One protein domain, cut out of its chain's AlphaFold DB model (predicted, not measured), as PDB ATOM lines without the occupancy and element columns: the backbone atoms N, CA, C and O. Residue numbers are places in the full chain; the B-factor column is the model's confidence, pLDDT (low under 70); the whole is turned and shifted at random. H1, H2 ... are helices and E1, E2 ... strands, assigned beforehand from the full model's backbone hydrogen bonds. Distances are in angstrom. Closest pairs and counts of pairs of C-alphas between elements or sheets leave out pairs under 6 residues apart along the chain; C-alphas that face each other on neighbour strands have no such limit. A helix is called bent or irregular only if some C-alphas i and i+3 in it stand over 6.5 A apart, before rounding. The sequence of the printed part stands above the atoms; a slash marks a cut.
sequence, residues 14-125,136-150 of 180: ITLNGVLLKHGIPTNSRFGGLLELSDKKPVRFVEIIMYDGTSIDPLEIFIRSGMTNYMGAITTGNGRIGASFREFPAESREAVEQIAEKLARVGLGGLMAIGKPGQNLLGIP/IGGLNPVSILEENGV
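AT A GLANCE: This is residues 14 to 125 and 136 to 150 of the 180 residues of the protein "NRD1_2 domain-containing protein" of Syntrophorhabdus sp. PtaU1.Bin153 (UniProt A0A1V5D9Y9). Three long, bent strands make a strongly twisted sheet, E2 E1 E3, with H2 and H3 packed on one face near one end and H5 reaching across to both of these helices. E3 leads from that end toward the other, where it passes directly into the long helix H4, with H1 close by and the short strand E4 beside E3. The printed part has 127 residues with five named helices and four named strands, in the order H1 E1 E2 H2 H3 E3 H4 E4 H5; the sheet is antiparallel throughout and the class is mixed, helices and strands. It is compact, with a radius of gyration of the C-alphas of 14.7 A, and spans 43 by 33 by 25 A.

IN THESE COORDINATES: Begin with the sheet: find C-alpha 28 at (25.198, 6.287, -39.634), where E1 starts; it runs through residues 28 to 38, 27.1 A. E2, residues 41 to 50, measures 23.2 A, and E3, residues 79 to 89, 30.7 A, ending at (32.381, 1.319, -42.796). They bend at residues 32, 47 and 82, by 66, 65 and 57 degrees. The helices are H1, residues 14 to 22; H2, 58 to 64; H3, 70 to 75; H4, 90 to 105, 24.1 A; and H5, 140 to 147, which ends at C-alpha 147, (0.728, -4.318, -24.308). H4 is irregular: C-alphas 91 and 94 are 7.6 A apart. E4, residues 111 to 114, pairs with no named strand.

HOW THE PARTS SIT: Look first at the hairpin E1 and E2, where N 34 and O 47 are 2.9 A apart, within hydrogen-bond range. On the other side of E1, antiparallel E3 brings N 83 to 2.9 A from O 33. E2, H2 H3 and E3 form a split strand-helix-strand unit, two strands running the same way with helices between them along the chain and E1 between them in the sheet; its crossover is right-handed. H2 lies over E1 and along the strands, at a height over the sheet of 8.5 A; its closest C-alphas to E1 are Pro 58 and Gly 32, 5.3 A. On the same face, H3 runs across the strands over E3, at 7.5 A; Ala 73 and Gly 79 have the closest C-alphas, 4.2 A. H5 touches H2 at a shallow tilt of 25 degrees, the same way, closest at the C-alphas of Ser 143 and Ile 63, 5.5 A. It touches H3 about perpendicular, 86 degrees, with C-alphas 144 and 70 closest at 6.0 A, and only grazes the sheet. H1 only grazes it too, and with 3 pairs of C-alphas within 8 A only just touches residues 96 to 100 of H4, closest at C-alphas 20 and 96, 7.1 A. H4 is not on the sheet; E3 and E4 are near each other. In H1, H2 and H3 each O i to N i+4 pair is within hydrogen-bond range, against 10 of 12 in H4 and 3 of 4 in H5.

THE WHOLE: The farthest C-alphas, of Glu 91 and Gly 149, are 45.0 A apart. Residues 126 to 135 are not printed; C-alphas 125 and 136 are 18.9 A apart across the cut, which falls in the link E4 to H5. Of the links printed whole, none is long. No printed residue has pLDDT under 70.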
ATOM      1  N   ILE A  14      21.810   4.194 -28.916       90.31
ATOM      2  CA  ILE A  14      22.818   5.226 -29.198       90.31
ATOM      3  C   ILE A  14      24.087   5.055 -28.347       90.31
ATOM      4  O   ILE A  14      25.160   5.479 -28.771       90.31
ATOM      5  N   THR A  15      24.012   4.376 -27.195       92.56
ATOM      6  CA  THR A  15      25.195   4.056 -26.378       92.56
ATOM      7  C   THR A  15      26.202   3.227 -27.176       92.56
ATOM      8  O   THR A  15      27.400   3.493 -27.105       92.56
ATOM      9  N   LEU A  16      25.728   2.297 -28.017       94.25
ATOM     10  CA  LEU A  16      26.587   1.558 -28.947       94.25
ATOM     11  C   LEU A  16      27.341   2.510 -29.888       94.25
ATOM     12  O   LEU A  16      28.539   2.339 -30.078       94.25
ATOM     13  N   ASN A  17      26.682   3.547 -30.420       93.94
ATOM     14  CA  ASN A  17      27.332   4.525 -31.302       93.94
ATOM     15  C   ASN A  17      28.451   5.271 -30.575       93.94
ATOM     16  O   ASN A  17      29.522   5.457 -31.142       93.94
ATOM     17  N   GLY A  18      28.225   5.669 -29.318       94.19
ATOM     18  CA  GLY A  18      29.247   6.335 -28.507       94.19
ATOM     19  C   GLY A  18      30.477   5.455 -28.269       94.19
ATOM     20  O   GLY A  18      31.609   5.921 -28.394       94.19
ATOM     21  N   VAL A  19      30.267   4.165 -27.988       96.06
ATOM     22  CA  VAL A  19      31.360   3.195 -27.820       96.06
ATOM     23  C   VAL A  19      32.110   2.988 -29.136       96.06
ATOM     24  O   VAL A  19      33.334   3.090 -29.158       96.06
ATOM     25  N   LEU A  20      31.398   2.760 -30.241       96.94
ATOM     26  CA  LEU A  20      31.998   2.590 -31.567       96.94
ATOM     27  C   LEU A  20      32.801   3.825 -31.995       96.94
ATOM     28  O   LEU A  20      33.935   3.691 -32.453       96.94
ATOM     29  N   LEU A  21      32.272   5.026 -31.753       97.12
ATOM     30  CA  LEU A  21      32.957   6.281 -32.049       97.12
ATOM     31  C   LEU A  21      34.264   6.417 -31.257       97.12
ATOM     32  O   LEU A  21      35.273   6.841 -31.815       97.12
ATOM     33  N   LYS A  22      34.283   5.999 -29.985       96.94
ATOM     34  CA  LYS A  22      35.508   5.967 -29.165       96.94
ATOM     35  C   LYS A  22      36.572   5.011 -29.723       96.94
ATOM     36  O   LYS A  22      37.756   5.209 -29.475       96.94
ATOM     37  N   HIS A  23      36.157   4.010 -30.497       97.06
ATOM     38  CA  HIS A  23      37.032   3.105 -31.244       97.06
ATOM     39  C   HIS A  23      37.303   3.568 -32.689       97.06
ATOM     40  O   HIS A  23      37.851   2.804 -33.478       97.06
ATOM     41  N   GLY A  24      36.940   4.804 -33.050       97.31
ATOM     42  CA  GLY A  24      37.180   5.366 -34.382       97.31
ATOM     43  C   GLY A  24      36.216   4.871 -35.462       97.31
ATOM     44  O   GLY A  24      36.499   5.037 -36.644       97.31
ATOM     45  N   ILE A  25      35.083   4.267 -35.085       98.19
ATOM     46  CA  ILE A  25      34.108   3.699 -36.021       98.19
ATOM     47  C   ILE A  25      32.903   4.647 -36.138       98.19
ATOM     48  O   ILE A  25      32.043   4.671 -35.249       98.19
ATOM     49  N   PRO A  26      32.798   5.442 -37.221       96.44
ATOM     50  CA  PRO A  26      31.651   6.312 -37.428       96.44
ATOM     51  C   PRO A  26      30.401   5.483 -37.733       96.44
ATOM     52  O   PRO A  26      30.422   4.565 -38.553       96.44
ATOM     53  N   THR A  27      29.289   5.845 -37.100       95.81
ATOM     54  CA  THR A  27      27.996   5.175 -37.287       95.81
ATOM     55  C   THR A  27      27.009   6.104 -37.975       95.81
ATOM     56  O   THR A  27      26.839   7.243 -37.546       95.81
ATOM     57  N   ASN A  28      26.320   5.605 -39.000       96.12
ATOM     58  CA  ASN A  28      25.198   6.287 -39.634       96.12
ATOM     59  C   ASN A  28      23.878   5.605 -39.242       96.12
ATOM     60  O   ASN A  28      23.566   4.527 -39.746       96.12
ATOM     61  N   SER A  29      23.107   6.200 -38.332       95.31
ATOM     62  CA  SER A  29      21.768   5.709 -37.980       95.31
ATOM     63  C   SER A  29      20.765   6.145 -39.048       95.31
ATOM     64  O   SER A  29      20.523   7.338 -39.193       95.31
ATOM     65  N   ARG A  30      20.151   5.202 -39.773       96.31
ATOM     66  CA  ARG A  30      19.255   5.522 -40.899       96.31
ATOM     67  C   ARG A  30      17.802   5.689 -40.473       96.31
ATOM     68  O   ARG A  30      17.180   6.697 -40.790       96.31
ATOM     69  N   PHE A  31      17.268   4.715 -39.742       97.12
ATOM     70  CA  PHE A  31      15.875   4.734 -39.297       97.12
ATOM     71  C   PHE A  31      15.648   3.894 -38.041       97.12
ATOM     72  O   PHE A  31      16.419   2.980 -37.726       97.12
ATOM     73  N   GLY A  32      14.549   4.197 -37.354       97.12
ATOM     74  CA  GLY A  32      13.906   3.314 -36.383       97.12
ATOM     75  C   GLY A  32      12.672   2.665 -37.010       97.12
ATOM     76  O   GLY A  32      12.083   3.215 -37.937       97.12
ATOM     77  N   GLY A  33      12.283   1.489 -36.532       97.19
ATOM     78  CA  GLY A  33      11.207   0.721 -37.145       97.19
ATOM     79  C   GLY A  33      10.698  -0.430 -36.290       97.19
ATOM     80  O   GLY A  33      11.249  -0.736 -35.228       97.19
ATOM     81  N   LEU A  34       9.656  -1.089 -36.794       98.25
ATOM     82  CA  LEU A  34       9.153  -2.347 -36.255       98.25
ATOM     83  C   LEU A  34       9.724  -3.510 -37.053       98.25
ATOM     84  O   LEU A  34       9.452  -3.658 -38.244       98.25
ATOM     85  N   LEU A  35      10.504  -4.341 -36.375       98.56
ATOM     86  CA  LEU A  35      11.075  -5.562 -36.914       98.56
ATOM     87  C   LEU A  35      10.135  -6.730 -36.617       98.56
ATOM     88  O   LEU A  35       9.866  -7.045 -35.457       98.56
ATOM     89  N   GLU A  36       9.653  -7.372 -37.675       98.50
ATOM     90  CA  GLU A  36       8.872  -8.600 -37.586       98.50
ATOM     91  C   GLU A  36       9.800  -9.782 -37.299       98.50
ATOM     92  O   GLU A  36      10.797  -9.999 -37.999       98.50
ATOM     93  N   LEU A  37       9.459 -10.537 -36.257       98.38
ATOM     94  CA  LEU A  37      10.089 -11.797 -35.903       98.38
ATOM     95  C   LEU A  37       9.161 -12.956 -36.260       98.38
ATOM     96  O   LEU A  37       7.963 -12.899 -35.975       98.38
ATOM     97  N   SER A  38       9.747 -14.008 -36.823       98.19
ATOM     98  CA  SER A  38       9.116 -15.310 -37.020       98.19
ATOM     99  C   SER A  38      10.057 -16.391 -36.507       98.19
ATOM    100  O   SER A  38      11.242 -16.380 -36.850       98.19
ATOM    101  N   ASP A  39       9.574 -17.279 -35.640       97.12
ATOM    102  CA  ASP A  39      10.376 -18.327 -34.994       97.12
ATOM    103  C   ASP A  39      11.697 -17.802 -34.393       97.12
ATOM    104  O   ASP A  39      12.774 -18.380 -34.566       97.12
ATOM    105  N   LYS A  40      11.623 -16.659 -33.693       95.44
ATOM    106  CA  LYS A  40      12.753 -15.930 -33.073       95.44
ATOM    107  C   LYS A  40      13.780 -15.366 -34.063       95.44
ATOM    108  O   LYS A  40      14.815 -14.852 -33.640       95.44
ATOM    109  N   LYS A  41      13.515 -15.426 -35.369       96.69
ATOM    110  CA  LYS A  41      14.396 -14.897 -36.414       96.69
ATOM    111  C   LYS A  41      13.838 -13.596 -36.982       96.69
ATOM    112  O   LYS A  41      12.630 -13.492 -37.189       96.69
ATOM    113  N   PRO A  42      14.696 -12.602 -37.263       97.19
ATOM    114  CA  PRO A  42      14.254 -11.359 -37.868       97.19
ATOM    115  C   PRO A  42      13.940 -11.581 -39.351       97.19
ATOM    116  O   PRO A  42      14.755 -12.148 -40.080       97.19
ATOM    117  N   VAL A  43      12.760 -11.142 -39.790       97.44
ATOM    118  CA  VAL A  43      12.261 -11.381 -41.155       97.44
ATOM    119  C   VAL A  43      12.380 -10.128 -42.013       97.44
ATOM    120  O   VAL A  43      12.990 -10.159 -43.080       97.44
ATOM    121  N   ARG A  44      11.799  -9.015 -41.553       97.81
ATOM    122  CA  ARG A  44      11.764  -7.726 -42.263       97.81
ATOM    123  C   ARG A  44      11.337  -6.604 -41.328       97.81
ATOM    124  O   ARG A  44      10.725  -6.856 -40.290       97.81
ATOM    125  N   PHE A  45      11.593  -5.367 -41.731       98.44
ATOM    126  CA  PHE A  45      10.920  -4.221 -41.129       98.44
ATOM    127  C   PHE A  45       9.542  -4.051 -41.768       98.44
ATOM    128  O   PHE A  45       9.438  -3.990 -42.991       98.44
ATOM    129  N   VAL A  46       8.497  -4.016 -40.943       97.62
ATOM    130  CA  VAL A  46       7.112  -3.788 -41.393       97.62
ATOM    131  C   VAL A  46       6.735  -2.312 -41.354       97.62
ATOM    132  O   VAL A  46       5.876  -1.895 -42.114       97.62
ATOM    133  N   GLU A  47       7.424  -1.530 -40.523       97.19
ATOM    134  CA  GLU A  47       7.273  -0.081 -40.419       97.19
ATOM    135  C   GLU A  47       8.647   0.560 -40.242       97.19
ATOM    136  O   GLU A  47       9.494   0.014 -39.525       97.19
ATOM    137  N   ILE A  48       8.862   1.721 -40.862       96.94
ATOM    138  CA  ILE A  48      10.102   2.498 -40.749       96.94
ATOM    139  C   ILE A  48       9.797   3.993 -40.663       96.94
ATOM    140  O   ILE A  48       8.902   4.496 -41.336       96.94
ATOM    141  N   ILE A  49      10.586   4.714 -39.873       96.88
ATOM    142  CA  ILE A  49      10.637   6.178 -39.876       96.88
ATOM    143  C   ILE A  49      12.108   6.584 -39.939       96.88
ATOM    144  O   ILE A  49      12.905   6.231 -39.063       96.88
ATOM    145  N   MET A  50      12.458   7.319 -40.992       96.06
ATOM    146  CA  MET A  50      13.812   7.819 -41.217       96.06
ATOM    147  C   MET A  50      14.178   8.874 -40.176       96.06
ATOM    148  O   MET A  50      13.379   9.763 -39.889       96.06
ATOM    149  N   TYR A  51      15.386   8.786 -39.615       92.38
ATOM    150  CA  TYR A  51      15.828   9.718 -38.572       92.38
ATOM    151  C   TYR A  51      16.066  11.142 -39.092       92.38
ATOM    152  O   TYR A  51      15.981  12.086 -38.316       92.38
ATOM    153  N   ASP A  52      16.332  11.317 -40.387       91.19
ATOM    154  CA  ASP A  52      16.438  12.638 -41.025       91.19
ATOM    155  C   ASP A  52      15.072  13.314 -41.250       91.19
ATOM    156  O   ASP A  52      15.010  14.521 -41.479       91.19
ATOM    157  N   GLY A  53      13.978  12.555 -41.139       89.00
ATOM    158  CA  GLY A  53      12.607  13.025 -41.324       89.00
ATOM    159  C   GLY A  53      11.839  13.302 -40.030       89.00
ATOM    160  O   GLY A  53      10.662  13.650 -40.101       89.00
ATOM    161  N   THR A  54      12.447  13.129 -38.849       88.25
ATOM    162  CA  THR A  54      11.752  13.281 -37.558       88.25
ATOM    163  C   THR A  54      12.677  13.756 -36.437       88.25
ATOM    164  O   THR A  54      13.848  13.399 -36.377       88.25
ATOM    165  N   SER A  55      12.130  14.520 -35.491       84.38
ATOM    166  CA  SER A  55      12.772  14.824 -34.201       84.38
ATOM    167  C   SER A  55      12.280  13.927 -33.058       84.38
ATOM    168  O   SER A  55      12.818  13.977 -31.952       84.38
ATOM    169  N   ILE A  56      11.252  13.116 -33.316       86.44
ATOM    170  CA  ILE A  56      10.640  12.188 -32.363       86.44
ATOM    171  C   ILE A  56      11.235  10.800 -32.584       86.44
ATOM    172  O   ILE A  56      11.375  10.366 -33.729       86.44
ATOM    173  N   ASP A  57      11.545  10.085 -31.500       88.81
ATOM    174  CA  ASP A  57      11.995   8.696 -31.590       88.81
ATOM    175  C   ASP A  57      10.886   7.816 -32.208       88.81
ATOM    176  O   ASP A  57       9.790   7.732 -31.643       88.81
ATOM    177  N   PRO A  58      11.152   7.134 -33.340       92.56
ATOM    178  CA  PRO A  58      10.178   6.266 -33.995       92.56
ATOM    179  C   PRO A  58       9.546   5.218 -33.078       92.56
ATOM    180  O   PRO A  58       8.360   4.924 -33.205       92.56
ATOM    181  N   LEU A  59      10.310   4.653 -32.135       91.69
ATOM    182  CA  LEU A  59       9.797   3.609 -31.250       91.69
ATOM    183  C   LEU A  59       8.748   4.157 -30.283       91.69
ATOM    184  O   LEU A  59       7.812   3.438 -29.955       91.69
ATOM    185  N   GLU A  60       8.857   5.418 -29.860       90.69
ATOM    186  CA  GLU A  60       7.836   6.042 -29.013       90.69
ATOM    187  C   GLU A  60       6.489   6.126 -29.743       90.69
ATOM    188  O   GLU A  60       5.448   5.848 -29.149       90.69
ATOM    189  N   ILE A  61       6.518   6.436 -31.042       92.62
ATOM    190  CA  ILE A  61       5.326   6.479 -31.896       92.62
ATOM    191  C   ILE A  61       4.720   5.077 -32.007       92.62
ATOM    192  O   ILE A  61       3.554   4.888 -31.669       92.62
ATOM    193  N   PHE A  62       5.513   4.077 -32.402       94.81
ATOM    194  CA  PHE A  62       5.003   2.718 -32.614       94.81
ATOM    195  C   PHE A  62       4.449   2.063 -31.345       94.81
ATOM    196  O   PHE A  62       3.428   1.377 -31.406       94.81
ATOM    197  N   ILE A  63       5.101   2.288 -30.200       93.00
ATOM    198  CA  ILE A  63       4.646   1.780 -28.901       93.00
ATOM    199  C   ILE A  63       3.305   2.423 -28.533       93.00
ATOM    200  O   ILE A  63       2.343   1.713 -28.251       93.00
ATOM    201  N   ARG A  64       3.201   3.757 -28.600       90.12
ATOM    202  CA  ARG A  64       1.959   4.476 -28.257       90.12
ATOM    203  C   ARG A  64       0.803   4.166 -29.203       90.12
ATOM    204  O   ARG A  64      -0.351   4.227 -28.793       90.12
ATOM    205  N   SER A  65       1.103   3.835 -30.455       92.81
ATOM    206  CA  SER A  65       0.114   3.399 -31.441       92.81
ATOM    207  C   SER A  65      -0.325   1.938 -31.264       92.81
ATOM    208  O   SER A  65      -1.160   1.477 -32.038       92.81
ATOM    209  N   GLY A  66       0.215   1.200 -30.284       93.19
ATOM    210  CA  GLY A  66      -0.144  -0.201 -30.034       93.19
ATOM    211  C   GLY A  66       0.274  -1.146 -31.163       93.19
ATOM    212  O   GLY A  66      -0.371  -2.165 -31.393       93.19
ATOM    213  N   MET A  67       1.319  -0.792 -31.917       96.44
ATOM    214  CA  MET A  67       1.746  -1.548 -33.102       96.44
ATOM    215  C   MET A  67       2.769  -2.650 -32.784       96.44
ATOM    216  O   MET A  67       3.084  -3.473 -33.652       96.44
ATOM    217  N   THR A  68       3.304  -2.663 -31.563       97.06
ATOM    218  CA  THR A  68       4.242  -3.682 -31.083       97.06
ATOM    219  C   THR A  68       3.518  -4.963 -30.678       97.06
ATOM    220  O   THR A  68       2.340  -4.966 -30.335       97.06
ATOM    221  N   ASN A  69       4.244  -6.073 -30.738       97.38
ATOM    222  CA  ASN A  69       3.841  -7.339 -30.139       97.38
ATOM    223  C   ASN A  69       5.107  -8.008 -29.607       97.38
ATOM    224  O   ASN A  69       5.658  -8.929 -30.221       97.38
ATOM    225  N   TYR A  70       5.627  -7.458 -28.519       96.50
ATOM    226  CA  TYR A  70       6.831  -7.944 -27.868       96.50
ATOM    227  C   TYR A  70       6.529  -9.166 -27.001       96.50
ATOM    228  O   TYR A  70       7.333 -10.098 -26.956       96.50
ATOM    229  N   MET A  71       5.344  -9.223 -26.386       96.50
ATOM    230  CA  MET A  71       4.880 -10.399 -25.647       96.50
ATOM    231  C   MET A  71       4.832 -11.648 -26.532       96.50
ATOM    232  O   MET A  71       5.334 -12.703 -26.141       96.50
ATOM    233  N   GLY A  72       4.307 -11.545 -27.755       97.50
ATOM    234  CA  GLY A  72       4.334 -12.637 -28.730       97.50
ATOM    235  C   GLY A  72       5.758 -13.046 -29.107       97.50
ATOM    236  O   GLY A  72       6.068 -14.242 -29.140       97.50
ATOM    237  N   ALA A  73       6.640 -12.061 -29.319       97.19
ATOM    238  CA  ALA A  73       8.038 -12.297 -29.668       97.19
ATOM    239  C   ALA A  73       8.775 -13.126 -28.602       97.19
ATOM    240  O   ALA A  73       9.534 -14.028 -28.955       97.19
ATOM    241  N   ILE A  74       8.531 -12.874 -27.312       95.00
ATOM    242  CA  ILE A  74       9.195 -13.615 -26.226       95.00
ATOM    243  C   ILE A  74       8.513 -14.949 -25.890       95.00
ATOM    244  O   ILE A  74       9.199 -15.892 -25.500       95.00
ATOM    245  N   THR A  75       7.190 -15.058 -26.058       96.75
ATOM    246  CA  THR A  75       6.427 -16.269 -25.694       96.75
ATOM    247  C   THR A  75       6.412 -17.318 -26.802       96.75
ATOM    248  O   THR A  75       6.630 -18.497 -26.541       96.75
ATOM    249  N   THR A  76       6.186 -16.896 -28.046       97.56
ATOM    250  CA  THR A  76       6.034 -17.794 -29.206       97.56
ATOM    251  C   THR A  76       7.196 -17.701 -30.190       97.56
ATOM    252  O   THR A  76       7.345 -18.566 -31.045       97.56
ATOM    253  N   GLY A  77       8.025 -16.656 -30.087       96.94
ATOM    254  CA  GLY A  77       9.029 -16.326 -31.099       96.94
ATOM    255  C   GLY A  77       8.497 -15.473 -32.252       96.94
ATOM    256  O   GLY A  77       9.290 -15.071 -33.101       96.94
ATOM    257  N   ASN A  78       7.194 -15.174 -32.272       98.38
ATOM    258  CA  ASN A  78       6.524 -14.446 -33.346       98.38
ATOM    259  C   ASN A  78       5.977 -13.121 -32.827       98.38
ATOM    260  O   ASN A  78       5.193 -13.095 -31.879       98.38
ATOM    261  N   GLY A  79       6.363 -12.009 -33.441       98.12
ATOM    262  CA  GLY A  79       5.951 -10.703 -32.946       98.12
ATOM    263  C   GLY A  79       6.607  -9.539 -33.664       98.12
ATOM    264  O   GLY A  79       7.273  -9.710 -34.683       98.12
ATOM    265  N   ARG A  80       6.406  -8.337 -33.127       98.38
ATOM    266  CA  ARG A  80       6.943  -7.091 -33.685       98.38
ATOM    267  C   ARG A  80       7.678  -6.343 -32.594       98.38
ATOM    268  O   ARG A  80       7.060  -5.943 -31.607       98.38
ATOM    269  N   ILE A  81       8.977  -6.157 -32.785       97.81
ATOM    270  CA  ILE A  81       9.846  -5.493 -31.816       97.81
ATOM    271  C   ILE A  81      10.364  -4.171 -32.373       97.81
ATOM    272  O   ILE A  81      10.597  -4.042 -33.575       97.81
ATOM    273  N   GLY A  82      10.597  -3.192 -31.504       97.25
ATOM    274  CA  GLY A  82      11.291  -1.973 -31.888       97.25
ATOM    275  C   GLY A  82      12.762  -2.260 -32.186       97.25
ATOM    276  O   GLY A  82      13.481  -2.834 -31.359       97.25
ATOM    277  N   ALA A  83      13.230  -1.840 -33.355       97.62
ATOM    278  CA  ALA A  83      14.628  -1.942 -33.753       97.62
ATOM    279  C   ALA A  83      15.046  -0.729 -34.590       97.62
ATOM    280  O   ALA A  83      14.227   0.052 -35.064       97.62
ATOM    281  N   SER A  84      16.349  -0.573 -34.770       97.19
ATOM    282  CA  SER A  84      16.949   0.477 -35.590       97.19
ATOM    283  C   SER A  84      17.877  -0.134 -36.625       97.19
ATOM    284  O   SER A  84      18.504  -1.166 -36.362       97.19
ATOM    285  N   PHE A  85      17.989   0.523 -37.773       98.06
ATOM    286  CA  PHE A  85      18.953   0.178 -38.804       98.06
ATOM    287  C   PHE A  85      20.050   1.232 -38.870       98.06
ATOM    288  O   PHE A  85      19.787   2.439 -38.896       98.06
ATOM    289  N   ARG A  86      21.295   0.768 -38.903       97.44
ATOM    290  CA  ARG A  86      22.480   1.621 -38.972       97.44
ATOM    291  C   ARG A  86      23.513   1.048 -39.922       97.44
ATOM    292  O   ARG A  86      23.523  -0.150 -40.187       97.44
ATOM    293  N   GLU A  87      24.383   1.915 -40.402       98.00
ATOM    294  CA  GLU A  87      25.486   1.561 -41.278       98.00
ATOM    295  C   GLU A  87      26.829   1.956 -40.675       98.00
ATOM    296  O   GLU A  87      26.967   2.996 -40.023       98.00
ATOM    297  N   PHE A  88      27.835   1.138 -40.961       97.12
ATOM    298  CA  PHE A  88      29.228   1.342 -40.571       97.12
ATOM    299  C   PHE A  88      30.139   1.167 -41.793       97.12
ATOM    300  O   PHE A  88      29.700   0.546 -42.764       97.12
ATOM    301  N   PRO A  89      31.383   1.683 -41.789       98.19
ATOM    302  CA  PRO A  89      32.381   1.319 -42.796       98.19
ATOM    303  C   PRO A  89      32.535  -0.202 -42.891       98.19
ATOM    304  O   PRO A  89      32.601  -0.878 -41.859       98.19
ATOM    305  N   ALA A  90      32.577  -0.747 -44.102       97.81
ATOM    306  CA  ALA A  90      32.649  -2.189 -44.327       97.81
ATOM    307  C   ALA A  90      33.863  -2.838 -43.638       97.81
ATOM    308  O   ALA A  90      33.748  -3.922 -43.066       97.81
ATOM    309  N   GLU A  91      34.996  -2.140 -43.624       97.56
ATOM    310  CA  GLU A  91      36.264  -2.569 -43.031       97.56
ATOM    311  C   GLU A  91      36.180  -2.689 -41.503       97.56
ATOM    312  O   GLU A  91      36.946  -3.420 -40.887       97.56
ATOM    313  N   SER A  92      35.217  -2.002 -40.880       97.94
ATOM    314  CA  SER A  92      35.012  -2.031 -39.428       97.94
ATOM    315  C   SER A  92      34.129  -3.186 -38.950       97.94
ATOM    316  O   SER A  92      33.953  -3.343 -37.744       97.94
ATOM    317  N   ARG A  93      33.575  -4.006 -39.858       97.75
ATOM    318  CA  ARG A  93      32.580  -5.049 -39.543       97.75
ATOM    319  C   ARG A  93      33.015  -5.969 -38.399       97.75
ATOM    320  O   ARG A  93      32.258  -6.151 -37.452       97.75
ATOM    321  N   GLU A  94      34.226  -6.517 -38.475       97.94
ATOM    322  CA  GLU A  94      34.743  -7.433 -37.452       97.94
ATOM    323  C   GLU A  94      34.940  -6.720 -36.105       97.94
ATOM    324  O   GLU A  94      34.549  -7.228 -35.056       97.94
ATOM    325  N   ALA A  95      35.471  -5.494 -36.124       98.06
ATOM    326  CA  ALA A  95      35.631  -4.694 -34.913       98.06
ATOM    327  C   ALA A  95      34.275  -4.366 -34.261       98.06
ATOM    328  O   ALA A  95      34.153  -4.419 -33.036       98.06
ATOM    329  N   VAL A  96      33.241  -4.076 -35.062       98.06
ATOM    330  CA  VAL A  96      31.867  -3.875 -34.580       98.06
ATOM    331  C   VAL A  96      31.337  -5.140 -33.901       98.06
ATOM    332  O   VAL A  96      30.794  -5.035 -32.802       98.06
ATOM    333  N   GLU A  97      31.518  -6.320 -34.505       97.69
ATOM    334  CA  GLU A  97      31.119  -7.606 -33.911       97.69
ATOM    335  C   GLU A  97      31.823  -7.833 -32.561       97.69
ATOM    336  O   GLU A  97      31.160  -8.038 -31.544       97.69
ATOM    337  N   GLN A  98      33.148  -7.672 -32.507       98.00
ATOM    338  CA  GLN A  98      33.931  -7.851 -31.280       98.00
ATOM    339  C   GLN A  98      33.541  -6.863 -30.165       98.00
ATOM    340  O   GLN A  98      33.508  -7.220 -28.983       98.00
ATOM    341  N   ILE A  99      33.260  -5.601 -30.507       97.81
ATOM    342  CA  ILE A  99      32.800  -4.592 -29.539       97.81
ATOM    343  C   ILE A  99      31.391  -4.935 -29.046       97.81
ATOM    344  O   ILE A  99      31.137  -4.867 -27.841       97.81
ATOM    345  N   ALA A 100      30.490  -5.338 -29.942       96.94
ATOM    346  CA  ALA A 100      29.135  -5.739 -29.581       96.94
ATOM    347  C   ALA A 100      29.130  -6.959 -28.649       96.94
ATOM    348  O   ALA A 100      28.381  -6.974 -27.673       96.94
ATOM    349  N   GLU A 101      30.010  -7.938 -28.874       97.00
ATOM    350  CA  GLU A 101      30.193  -9.075 -27.968       97.00
ATOM    351  C   GLU A 101      30.665  -8.646 -26.574       97.00
ATOM    352  O   GLU A 101      30.159  -9.140 -25.566       97.00
ATOM    353  N   LYS A 102      31.618  -7.708 -26.486       96.81
ATOM    354  CA  LYS A 102      32.076  -7.162 -25.196       96.81
ATOM    355  C   LYS A 102      30.944  -6.443 -24.464       96.81
ATOM    356  O   LYS A 102      30.779  -6.645 -23.263       96.81
ATOM    357  N   LEU A 103      30.147  -5.653 -25.184       95.19
ATOM    358  CA  LEU A 103      28.978  -4.969 -24.629       95.19
ATOM    359  C   LEU A 103      27.907  -5.956 -24.156       95.19
ATOM    360  O   LEU A 103      27.348  -5.778 -23.076       95.19
ATOM    361  N   ALA A 104      27.673  -7.040 -24.898       94.38
ATOM    362  CA  ALA A 104      26.743  -8.088 -24.493       94.38
ATOM    363  C   ALA A 104      27.140  -8.736 -23.155       94.38
ATOM    364  O   ALA A 104      26.279  -8.937 -22.299       94.38
ATOM    365  N   ARG A 105      28.438  -8.985 -22.922       93.88
ATOM    366  CA  ARG A 105      28.936  -9.568 -21.658       93.88
ATOM    367  C   ARG A 105      28.674  -8.685 -20.434       93.88
ATOM    368  O   ARG A 105      28.535  -9.215 -19.337       93.88
ATOM    369  N   VAL A 106      28.582  -7.367 -20.616       92.12
ATOM    370  CA  VAL A 106      28.280  -6.401 -19.542       92.12
ATOM    371  C   VAL A 106      26.802  -5.996 -19.492       92.12
ATOM    372  O   VAL A 106      26.452  -5.034 -18.818       92.12
ATOM    373  N   GLY A 107      25.920  -6.718 -20.194       90.38
ATOM    374  CA  GLY A 107      24.473  -6.475 -20.171       90.38
ATOM    375  C   GLY A 107      23.986  -5.376 -21.120       90.38
ATOM    376  O   GLY A 107      22.821  -4.997 -21.068       90.38
ATOM    377  N   LEU A 108      24.847  -4.884 -22.017       91.88
ATOM    378  CA  LEU A 108      24.530  -3.878 -23.039       91.88
ATOM    379  C   LEU A 108      24.425  -4.497 -24.442       91.88
ATOM    380  O   LEU A 108      24.787  -3.880 -25.447       91.88
ATOM    381  N   GLY A 109      23.964  -5.747 -24.509       88.44
ATOM    382  CA  GLY A 109      23.700  -6.438 -25.767       88.44
ATOM    383  C   GLY A 109      22.565  -5.768 -26.544       88.44
ATOM    384  O   GLY A 109      21.668  -5.160 -25.966       88.44
ATOM    385  N   GLY A 110      22.599  -5.877 -27.870       91.56
ATOM    386  CA  GLY A 110      21.562  -5.269 -28.707       91.56
ATOM    387  C   GLY A 110      21.789  -5.389 -30.208       91.56
ATOM    388  O   GLY A 110      20.843  -5.189 -30.965       91.56
ATOM    389  N   LEU A 111      23.002  -5.730 -30.658       96.62
ATOM    390  CA  LEU A 111      23.255  -6.070 -32.058       96.62
ATOM    391  C   LEU A 111      22.535  -7.385 -32.397       96.62
ATOM    392  O   LEU A 111      22.939  -8.448 -31.941       96.62
ATOM    393  N   MET A 112      21.457  -7.292 -33.177       95.88
ATOM    394  CA  MET A 112      20.626  -8.430 -33.586       95.88
ATOM    395  C   MET A 112      21.210  -9.131 -34.813       95.88
ATOM    396  O   MET A 112      21.220 -10.353 -34.901       95.88
ATOM    397  N   ALA A 113      21.655  -8.341 -35.789       97.00
ATOM    398  CA  ALA A 113      22.209  -8.838 -37.038       97.00
ATOM    399  C   ALA A 113      23.158  -7.806 -37.645       97.00
ATOM    400  O   ALA A 113      22.938  -6.599 -37.525       97.00
ATOM    401  N   ILE A 114      24.170  -8.293 -38.352       97.56
ATOM    402  CA  ILE A 114      25.068  -7.489 -39.175       97.56
ATOM    403  C   ILE A 114      25.220  -8.164 -40.535       97.56
ATOM    404  O   ILE A 114      25.383  -9.382 -40.633       97.56
ATOM    405  N   GLY A 115      25.092  -7.375 -41.597       96.88
ATOM    406  CA  GLY A 115      25.150  -7.853 -42.970       96.88
ATOM    407  C   GLY A 115      26.573  -8.143 -43.442       96.88
ATOM    408  O   GLY A 115      27.537  -8.189 -42.670       96.88
ATOM    409  N   LYS A 116      26.705  -8.308 -44.756       96.00
ATOM    410  CA  LYS A 116      27.994  -8.335 -45.456       96.00
ATOM    411  C   LYS A 116      28.232  -6.984 -46.150       96.00
ATOM    412  O   LYS A 116      27.256  -6.286 -46.431       96.00
ATOM    413  N   PRO A 117      29.492  -6.609 -46.428       95.62
ATOM    414  CA  PRO A 117      29.815  -5.384 -47.162       95.62
ATOM    415  C   PRO A 117      29.011  -5.236 -48.458       95.62
ATOM    416  O   PRO A 117      28.971  -6.168 -49.261       95.62
ATOM    417  N   GLY A 118      28.353  -4.087 -48.638       91.94
ATOM    418  CA  GLY A 118      27.570  -3.756 -49.834       91.94
ATOM    419  C   GLY A 118      26.348  -4.646 -50.099       91.94
ATOM    420  O   GLY A 118      25.721  -4.511 -51.145       91.94
ATOM    421  N   GLN A 119      25.999  -5.565 -49.190       96.06
ATOM    422  CA  GLN A 119      24.845  -6.447 -49.353       96.06
ATOM    423  C   GLN A 119      23.639  -5.939 -48.574       96.06
ATOM    424  O   GLN A 119      23.760  -5.448 -47.451       96.06
ATOM    425  N   ASN A 120      22.459  -6.143 -49.155       97.06
ATOM    426  CA  ASN A 120      21.200  -5.858 -48.485       97.06
ATOM    427  C   ASN A 120      21.069  -6.698 -47.206       97.06
ATOM    428  O   ASN A 120      21.438  -7.873 -47.178       97.06
ATOM    429  N   LEU A 121      20.465  -6.119 -46.172       97.75
ATOM    430  CA  LEU A 121      20.136  -6.821 -44.933       97.75
ATOM    431  C   LEU A 121      18.620  -6.778 -44.727       97.75
ATOM    432  O   LEU A 121      18.051  -5.707 -44.550       97.75
ATOM    433  N   LEU A 122      17.965  -7.943 -44.787       96.56
ATOM    434  CA  LEU A 122      16.498  -8.083 -44.735       96.56
ATOM    435  C   LEU A 122      15.758  -7.199 -45.755       96.56
ATOM    436  O   LEU A 122      14.789  -6.517 -45.431       96.56
ATOM    437  N   GLY A 123      16.256  -7.179 -46.995       94.25
ATOM    438  CA  GLY A 123      15.676  -6.385 -48.083       94.25
ATOM    439  C   GLY A 123      16.008  -4.891 -48.037       94.25
ATOM    440  O   GLY A 123      15.659  -4.175 -48.969       94.25
ATOM    441  N   ILE A 124      16.721  -4.418 -47.010       97.00
ATOM    442  CA  ILE A 124      17.138  -3.018 -46.903       97.00
ATOM    443  C   ILE A 124      18.456  -2.837 -47.661       97.00
ATOM    444  O   ILE A 124      19.434  -3.509 -47.316       97.00
ATOM    445  N   PRO A 125      18.511  -1.954 -48.677       96.12
ATOM    446  CA  PRO A 125      19.737  -1.686 -49.415       96.12
ATOM    447  C   PRO A 125      20.763  -0.998 -48.523       96.12
ATOM    448  O   PRO A 125      20.391  -0.131 -47.736       96.12
ATOM    449  N   ILE A 136      18.478  -3.725 -31.596       95.88
ATOM    450  CA  ILE A 136      17.260  -3.752 -30.780       95.88
ATOM    451  C   ILE A 136      17.102  -2.419 -30.033       95.88
ATOM    452  O   ILE A 136      18.069  -1.830 -29.546       95.88
ATOM    453  N   GLY A 137      15.869  -1.922 -29.967       93.50
ATOM    454  CA  GLY A 137      15.534  -0.679 -29.286       93.50
ATOM    455  C   GLY A 137      15.523  -0.790 -27.764       93.50
ATOM    456  O   GLY A 137      14.970  -1.731 -27.200       93.50
ATOM    457  N   GLY A 138      16.051   0.232 -27.088       91.56
ATOM    458  CA  GLY A 138      16.056   0.301 -25.621       91.56
ATOM    459  C   GLY A 138      14.675   0.521 -24.994       91.56
ATOM    460  O   GLY A 138      14.492   0.243 -23.815       91.56
ATOM    461  N   LEU A 139      13.690   1.000 -25.761       91.50
ATOM    462  CA  LEU A 139      12.321   1.231 -25.277       91.50
ATOM    463  C   LEU A 139      11.436  -0.023 -25.309       91.50
ATOM    464  O   LEU A 139      10.303   0.028 -24.845       91.50
ATOM    465  N   ASN A 140      11.939  -1.154 -25.802       93.38
ATOM    466  CA  ASN A 140      11.160  -2.389 -25.901       93.38
ATOM    467  C   ASN A 140      10.550  -2.885 -24.574       93.38
ATOM    468  O   ASN A 140       9.394  -3.292 -24.593       93.38
ATOM    469  N   PRO A 141      11.215  -2.794 -23.402       91.62
ATOM    470  CA  PRO A 141      10.562  -3.133 -22.135       91.62
ATOM    471  C   PRO A 141       9.305  -2.297 -21.846       91.62
ATOM    472  O   PRO A 141       8.380  -2.784 -21.208       91.62
ATOM    473  N   VAL A 142       9.237  -1.056 -22.341       91.31
ATOM    474  CA  VAL A 142       8.048  -0.205 -22.193       91.31
ATOM    475  C   VAL A 142       6.895  -0.706 -23.059       91.31
ATOM    476  O   VAL A 142       5.744  -0.614 -22.644       91.31
ATOM    477  N   SER A 143       7.183  -1.279 -24.231       93.06
ATOM    478  CA  SER A 143       6.138  -1.835 -25.094       93.06
ATOM    479  C   SER A 143       5.404  -2.988 -24.414       93.06
ATOM    480  O   SER A 143       4.191  -3.084 -24.526       93.06
ATOM    481  N   ILE A 144       6.119  -3.802 -23.630       93.12
ATOM    482  CA  ILE A 144       5.521  -4.874 -22.826       93.12
ATOM    483  C   ILE A 144       4.525  -4.304 -21.806       93.12
ATOM    484  O   ILE A 144       3.454  -4.875 -21.616       93.12
ATOM    485  N   LEU A 145       4.850  -3.180 -21.156       91.25
ATOM    486  CA  LEU A 145       3.946  -2.536 -20.197       91.25
ATOM    487  C   LEU A 145       2.662  -2.055 -20.886       91.25
ATOM    488  O   LEU A 145       1.567  -2.385 -20.431       91.25
ATOM    489  N   GLU A 146       2.794  -1.353 -22.014       91.81
ATOM    490  CA  GLU A 146       1.656  -0.869 -22.809       91.81
ATOM    491  C   GLU A 146       0.793  -2.024 -23.345       91.81
ATOM    492  O   GLU A 146      -0.432  -1.982 -23.234       91.81
ATOM    493  N   GLU A 147       1.414  -3.101 -23.841       93.50
ATOM    494  CA  GLU A 147       0.728  -4.318 -24.308       93.50
ATOM    495  C   GLU A 147      -0.092  -5.003 -23.197       93.50
ATOM    496  O   GLU A 147      -1.097  -5.650 -23.487       93.50
ATOM    497  N   ASN A 148       0.290  -4.826 -21.926       91.69
ATOM    498  CA  ASN A 148      -0.435  -5.337 -20.755       91.69
ATOM    499  C   ASN A 148      -1.379  -4.293 -20.121       91.69
ATOM    500  O   ASN A 148      -1.870  -4.488 -19.009       91.69
ATOM    501  N   GLY A 149      -1.642  -3.174 -20.804       89.19
ATOM    502  CA  GLY A 149      -2.556  -2.127 -20.338       89.19
ATOM    503  C   GLY A 149      -1.974  -1.185 -19.279       89.19
ATOM    504  O   GLY A 149      -2.693  -0.328 -18.761       89.19
ATOM    505  N   VAL A 150      -0.680  -1.298 -18.964       87.88
ATOM    506  CA  VAL A 150       0.023  -0.389 -18.052       87.88
ATOM    507  C   VAL A 150       0.573   0.781 -18.859       87.88
ATOM    508  O   VAL A 150       1.650   0.700 -19.449       87.88
TER     509      VAL A 150